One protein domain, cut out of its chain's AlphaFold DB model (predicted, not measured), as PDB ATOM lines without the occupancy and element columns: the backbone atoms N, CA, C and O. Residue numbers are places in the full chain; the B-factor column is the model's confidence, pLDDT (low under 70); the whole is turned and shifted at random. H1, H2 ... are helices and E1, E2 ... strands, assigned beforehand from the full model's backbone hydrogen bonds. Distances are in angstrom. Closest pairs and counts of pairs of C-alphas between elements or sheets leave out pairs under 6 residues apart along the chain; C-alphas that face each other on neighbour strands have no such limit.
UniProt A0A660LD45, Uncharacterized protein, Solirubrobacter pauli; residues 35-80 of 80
ATOM      1  N   ARG A  35      83.764 152.680 106.146       94.00
ATOM      2  CA  ARG A  35      82.454 153.085 106.658       94.00
ATOM      3  C   ARG A  35      81.995 152.057 107.696       94.00
ATOM      4  O   ARG A  35      81.802 150.889 107.374       94.00
ATOM      5  N   ALA A  36      81.847 152.492 108.939       94.25
ATOM      6  CA  ALA A  36      81.598 151.645 110.098       94.25
ATOM      7  C   ALA A  36      80.484 152.222 110.975       94.25
ATOM      8  O   ALA A  36      80.293 153.436 111.014       94.25
ATOM      9  N   LYS A  37      79.780 151.370 111.728       96.75
ATOM     10  CA  LYS A  37      78.937 151.822 112.843       96.75
ATOM     11  C   LYS A  37      79.683 151.642 114.156       96.75
ATOM     12  O   LYS A  37      79.967 150.513 114.543       96.75
ATOM     13  N   ILE A  38      79.972 152.744 114.841       96.56
ATOM     14  CA  ILE A  38      80.700 152.771 116.111       96.56
ATOM     15  C   ILE A  38      79.804 153.397 117.173       96.56
ATOM     16  O   ILE A  38      79.413 154.553 117.039       96.56
ATOM     17  N   ALA A  39      79.496 152.644 118.230       95.06
ATOM     18  CA  ALA A  39      78.591 153.074 119.295       95.06
ATOM     19  C   ALA A  39      77.222 153.564 118.771       95.06
ATOM     20  O   ALA A  39      76.647 154.511 119.293       95.06
ATOM     21  N   GLY A  40      76.711 152.928 117.710       94.38
ATOM     22  CA  GLY A  40      75.432 153.270 117.073       94.38
ATOM     23  C   GLY A  40      75.519 154.314 115.952       94.38
ATOM     24  O   GLY A  40      74.619 154.364 115.112       94.38
ATOM     25  N   GLU A  41      76.616 155.066 115.865       94.38
ATOM     26  CA  GLU A  41      76.807 156.134 114.878       94.38
ATOM     27  C   GLU A  41      77.572 155.657 113.641       94.38
ATOM     28  O   GLU A  41      78.583 154.961 113.751       94.38
ATOM     29  N   SER A  42      77.130 156.076 112.455       95.00
ATOM     30  CA  SER A  42      77.847 155.822 111.201       95.00
ATOM     31  C   SER A  42      79.037 156.775 111.068       95.00
ATOM     32  O   SER A  42      78.861 157.988 111.004       95.00
ATOM     33  N   LYS A  43      80.253 156.230 111.008       91.62
ATOM     34  CA  LYS A  43      81.515 156.975 110.928       91.62
ATOM     35  C   LYS A  43      82.413 156.401 109.846       91.62
ATOM     36  O   LYS A  43      82.345 155.213 109.541       91.62
ATOM     37  N   CYS A  44      83.286 157.236 109.293       92.31
ATOM     38  CA  CYS A  44      84.394 156.756 108.478       92.31
ATOM     39  C   CYS A  44      85.646 156.647 109.346       92.31
ATOM     40  O   CYS A  44      86.129 157.651 109.866       92.31
ATOM     41  N   ILE A  45      86.147 155.429 109.537       92.88
ATOM     42  CA  ILE A  45      87.276 155.144 110.428       92.88
ATOM     43  C   ILE A  45      88.504 154.707 109.634       92.88
ATOM     44  O   ILE A  45      88.392 154.057 108.601       92.88
ATOM     45  N   ALA A  46      89.685 155.072 110.121       93.25
ATOM     46  CA  ALA A  46      90.964 154.663 109.554       93.25
ATOM     47  C   ALA A  46      92.019 154.590 110.664       93.25
ATOM     48  O   ALA A  46      91.847 155.185 111.734       93.25
ATOM     49  N   ARG A  47      93.119 153.879 110.404       92.56
ATOM     50  CA  ARG A  47      94.278 153.846 111.306       92.56
ATOM     51  C   ARG A  47      94.820 155.260 111.537       92.56
ATOM     52  O   ARG A  47      94.799 156.097 110.642       92.56
ATOM     53  N   GLY A  48      95.282 155.525 112.753       91.56
ATOM     54  CA  GLY A  48      95.795 156.824 113.187       91.56
ATOM     55  C   GLY A  48      94.724 157.837 113.603       91.56
ATOM     56  O   GLY A  48      95.062 158.822 114.258       91.56
ATOM     57  N   GLN A  49      93.441 157.606 113.306       92.62
ATOM     58  CA  GLN A  49      92.375 158.502 113.761       92.62
ATOM     59  C   GLN A  49      92.119 158.373 115.264       92.62
ATOM     60  O   GLN A  49      92.315 157.306 115.848       92.62
ATOM     61  N   TYR A  50      91.637 159.453 115.880       94.19
ATOM     62  CA  TYR A  50      91.222 159.446 117.281       94.19
ATOM     63  C   TYR A  50      90.090 158.451 117.531       94.19
ATOM     64  O   TYR A  50      89.174 158.306 116.718       94.19
ATOM     65  N   CYS A  51      90.126 157.794 118.686       94.00
ATOM     66  CA  CYS A  51      89.141 156.784 119.050       94.00
ATOM     67  C   CYS A  51      88.544 156.988 120.439       94.00
ATOM     68  O   CYS A  51      89.167 157.542 121.347       94.00
ATOM     69  N   SER A  52      87.312 156.497 120.600       93.50
ATOM     70  CA  SER A  52      86.618 156.451 121.886       93.50
ATOM     71  C   SER A  52      86.934 155.152 122.619       93.50
ATOM     72  O   SER A  52      86.842 154.065 122.053       93.50
ATOM     73  N   ARG A  53      87.244 155.244 123.913       94.00
ATOM     74  CA  ARG A  53      87.499 154.073 124.766       94.00
ATOM     75  C   ARG A  53      86.256 153.529 125.473       94.00
ATOM     76  O   ARG A  53      86.385 152.742 126.405       94.00
ATOM     77  N   SER A  54      85.054 153.900 125.032       95.31
ATOM     78  CA  SER A  54      83.830 153.251 125.515       95.31
ATOM     79  C   SER A  54      83.851 151.746 125.207       95.31
ATOM     80  O   SER A  54      84.323 151.319 124.151       95.31
ATOM     81  N   SER A  55      83.316 150.926 126.114       94.75
ATOM     82  CA  SER A  55      83.307 149.462 125.983       94.75
ATOM     83  C   SER A  55      82.576 148.973 124.726       94.75
ATOM     84  O   SER A  55      82.943 147.937 124.168       94.75
ATOM     85  N   GLN A  56      81.564 149.711 124.261       96.25
ATOM     86  CA  GLN A  56      80.861 149.428 123.011       96.25
ATOM     87  C   GLN A  56      81.718 149.802 121.799       96.25
ATOM     88  O   GLN A  56      81.958 148.952 120.947       96.25
ATOM     89  N   ALA A  57      82.269 151.019 121.767       95.62
ATOM     90  CA  ALA A  57      83.132 151.474 120.676       95.62
ATOM     91  C   ALA A  57      84.344 150.547 120.485       95.62
ATOM     92  O   ALA A  57      84.637 150.131 119.370       95.62
ATOM     93  N   MET A  58      84.992 150.130 121.577       95.38
ATOM     94  CA  MET A  58      86.106 149.178 121.533       95.38
ATOM     95  C   MET A  58      85.719 147.808 120.967       95.38
ATOM     96  O   MET A  58      86.567 147.144 120.372       95.38
ATOM     97  N   ARG A  59      84.479 147.353 121.182       95.75
ATOM     98  CA  ARG A  59      83.959 146.121 120.570       95.75
ATOM     99  C   ARG A  59      83.666 146.331 119.089       95.75
ATOM    100  O   ARG A  59      83.988 145.460 118.292       95.75
ATOM    101  N   ASP A  60      83.118 147.483 118.723       96.88
ATOM    102  CA  ASP A  60      82.815 147.806 117.333       96.88
ATOM    103  C   ASP A  60      84.084 147.948 116.488       96.88
ATOM    104  O   ASP A  60      84.153 147.348 115.424       96.88
ATOM    105  N   TYR A  61      85.130 148.627 116.975       95.88
ATOM    106  CA  TYR A  61      86.406 148.735 116.252       95.88
ATOM    107  C   TYR A  61      87.013 147.365 115.925       95.88
ATOM    108  O   TYR A  61      87.486 147.157 114.807       95.88
ATOM    109  N   ARG A  62      86.921 146.403 116.854       95.44
ATOM    110  CA  ARG A  62      87.422 145.035 116.650       95.44
ATOM    111  C   ARG A  62      86.728 144.316 115.495       95.44
ATOM    112  O   ARG A  62      87.382 143.534 114.814       95.44
ATOM    113  N   LYS A  63      85.448 144.609 115.228       95.69
ATOM    114  CA  LYS A  63      84.713 144.052 114.073       95.69
ATOM    115  C   LYS A  63      85.342 144.462 112.740       95.69
ATOM    116  O   LYS A  63      85.219 143.737 111.763       95.69
ATOM    117  N   TYR A  64      86.018 145.610 112.717       93.94
ATOM    118  CA  TYR A  64      86.699 146.159 111.545       93.94
ATOM    119  C   TYR A  64      88.222 145.953 111.598       93.94
ATOM    120  O   TYR A  64      88.950 146.598 110.850       93.94
ATOM    121  N   GLY A  65      88.721 145.085 112.491       94.31
ATOM    122  CA  GLY A  65      90.154 144.796 112.622       94.31
ATOM    123  C   GLY A  65      90.981 145.941 113.213       94.31
ATOM    124  O   GLY A  65      92.193 145.977 113.016       94.31
ATOM    125  N   LEU A  66      90.336 146.878 113.916       94.88
ATOM    126  CA  LEU A  66      90.977 148.048 114.514       94.88
ATOM    127  C   LEU A  66      90.955 147.981 116.045       94.88
ATOM    128  O   LEU A  66      90.032 147.446 116.664       94.88
ATOM    129  N   SER A  67      91.964 148.580 116.669       95.62
ATOM    130  CA  SER A  67      92.133 148.633 118.122       95.62
ATOM    131  C   SER A  67      92.431 150.053 118.610       95.62
ATOM    132  O   SER A  67      93.207 150.785 118.013       95.62
ATOM    133  N   CYS A  68      91.800 150.465 119.711       94.88
ATOM    134  CA  CYS A  68      91.965 151.798 120.302       94.88
ATOM    135  C   CYS A  68      92.984 151.752 121.452       94.88
ATOM    136  O   CYS A  68      92.615 151.811 122.628       94.88
ATOM    137  N   THR A  69      94.258 151.541 121.119       93.12
ATOM    138  CA  THR A  69      95.319 151.252 122.105       93.12
ATOM    139  C   THR A  69      96.502 152.209 122.034       93.12
ATOM    140  O   THR A  69      97.164 152.418 123.048       93.12
ATOM    141  N   LYS A  70      96.761 152.832 120.878       92.81
ATOM    142  CA  LYS A  70      97.886 153.758 120.715       92.81
ATOM    143  C   LYS A  70      97.587 155.073 121.412       92.81
ATOM    144  O   LYS A  70      96.640 155.748 121.027       92.81
ATOM    145  N   ARG A  71      98.402 155.441 122.398       95.50
ATOM    146  CA  ARG A  71      98.310 156.721 123.105       95.50
ATOM    147  C   ARG A  71      99.365 157.689 122.567       95.50
ATOM    148  O   ARG A  71     100.516 157.289 122.418       95.50
ATOM    149  N   ASP A  72      98.975 158.918 122.246       93.81
ATOM    150  CA  ASP A  72      99.905 159.983 121.851       93.81
ATOM    151  C   ASP A  72     100.534 160.684 123.073       93.81
ATOM    152  O   ASP A  72     100.197 160.392 124.227       93.81
ATOM    153  N   SER A  73     101.448 161.628 122.829       94.56
ATOM    154  CA  SER A  73     102.101 162.431 123.876       94.56
ATOM    155  C   SER A  73     101.131 163.321 124.661       94.56
ATOM    156  O   SER A  73     101.415 163.677 125.799       94.56
ATOM    157  N   ASN A  74      99.973 163.647 124.081       94.50
ATOM    158  CA  ASN A  74      98.909 164.430 124.712       94.50
ATOM    159  C   ASN A  74      97.929 163.545 125.499       94.50
ATOM    160  O   ASN A  74      96.934 164.019 126.045       94.50
ATOM    161  N   GLY A  75      98.184 162.237 125.547       93.19
ATOM    162  CA  GLY A  75      97.382 161.266 126.262       93.19
ATOM    163  C   GLY A  75      96.115 160.805 125.536       93.19
ATOM    164  O   GLY A  75      95.328 160.079 126.152       93.19
ATOM    165  N   ARG A  76      95.917 161.176 124.268       93.88
ATOM    166  CA  ARG A  76      94.764 160.801 123.438       93.88
ATOM    167  C   ARG A  76      94.995 159.445 122.779       93.88
ATOM    168  O   ARG A  76      96.128 159.067 122.503       93.88
ATOM    169  N   TYR A  77      93.916 158.705 122.532       95.44
ATOM    170  CA  TYR A  77      93.991 157.366 121.947       95.44
ATOM    171  C   TYR A  77      93.639 157.364 120.462       95.44
ATOM    172  O   TYR A  77      92.735 158.084 120.029       95.44
ATOM    173  N   HIS A  78      94.325 156.504 119.711       95.50
ATOM    174  CA  HIS A  78      94.209 156.364 118.267       95.50
ATOM    175  C   HIS A  78      93.958 154.915 117.845       95.50
ATOM    176  O   HIS A  78      94.384 153.968 118.516       95.50
ATOM    177  N   LEU A  79      93.281 154.762 116.705       95.00
ATOM    178  CA  LEU A  79      93.041 153.480 116.050       95.00
ATOM    179  C   LEU A  79      94.337 152.914 115.460       95.00
ATOM    180  O   LEU A  79      95.051 153.618 114.745       95.00
ATOM    181  N   GLN A  80      94.602 151.635 115.715       91.31
ATOM    182  CA  GLN A  80      95.653 150.821 115.094       91.31
ATOM    183  C   GLN A  80      95.055 149.611 114.402       91.31
ATOM    184  O   GLN A  80      94.116 149.024 114.983       91.31
TER     185      GLN A  80
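This is residues 35 to 80 of the 80 residues of an uncharacterized protein of Solirubrobacter pauli (UniProt A0A660LD45). Two small two-stranded hairpins lie toward the two ends of a small domain, and one short helix, H1, packs on strand E1 of the first of them, E1 and E2. H1 comes near the second hairpin, E3 and E4, mainly at E3. The 46 printed residues hold one named helix and four named strands, in the order E1, E2, H1, E3, E4, with each two-stranded sheet antiparallel; the class is mixed, helices and strands. The whole is compact, with a radius of gyration of the C-alphas of 9.8 A, and only just elongated, spanning 28 by 19 by 16 A.

Start at the hairpin of E1, residues 35 to 38, and E2, residues 41 to 45, where N 36 and O 43 are 2.8 A apart, within hydrogen-bond range. Their directions stand at 128 degrees. Look next at H1, residues 55 to 63: its closest C-alpha to E1 is that of Ala 57, 5.3 A from that of Ile 38. In H1, 4 of 5 O i to N i+4 pairs are within hydrogen-bond range. The closest C-alphas of H1 and E3, residues 68 to 71, are those of Met 58 and Cys 68, 6.5 A apart. E3 forms a hairpin with E4, residues 77 to 79, at 129 degrees, with N 78 and O 70 2.8 A apart, within hydrogen-bond range. E2 and E4 are only just apart, at 8.2 A; E1 and E3 are apart.

Find C-alpha 35 at (82.454, 153.085, 106.658), where E1 begins; it is 9.6 A long, and E2 11.4 A. H1 runs 13.2 A from C-alpha 55 at (83.307, 149.462, 125.983). E3 is 8.5 A long; E4, 7.1 A long, ends at C-alpha 79, (93.041, 153.480, 116.050).

The two C-alphas farthest apart, those of Gly 40 and Ser 73, are 29.0 A apart. The printed part has no cut and no long link. Its mean pLDDT is 94.4, and no printed residue is under 70.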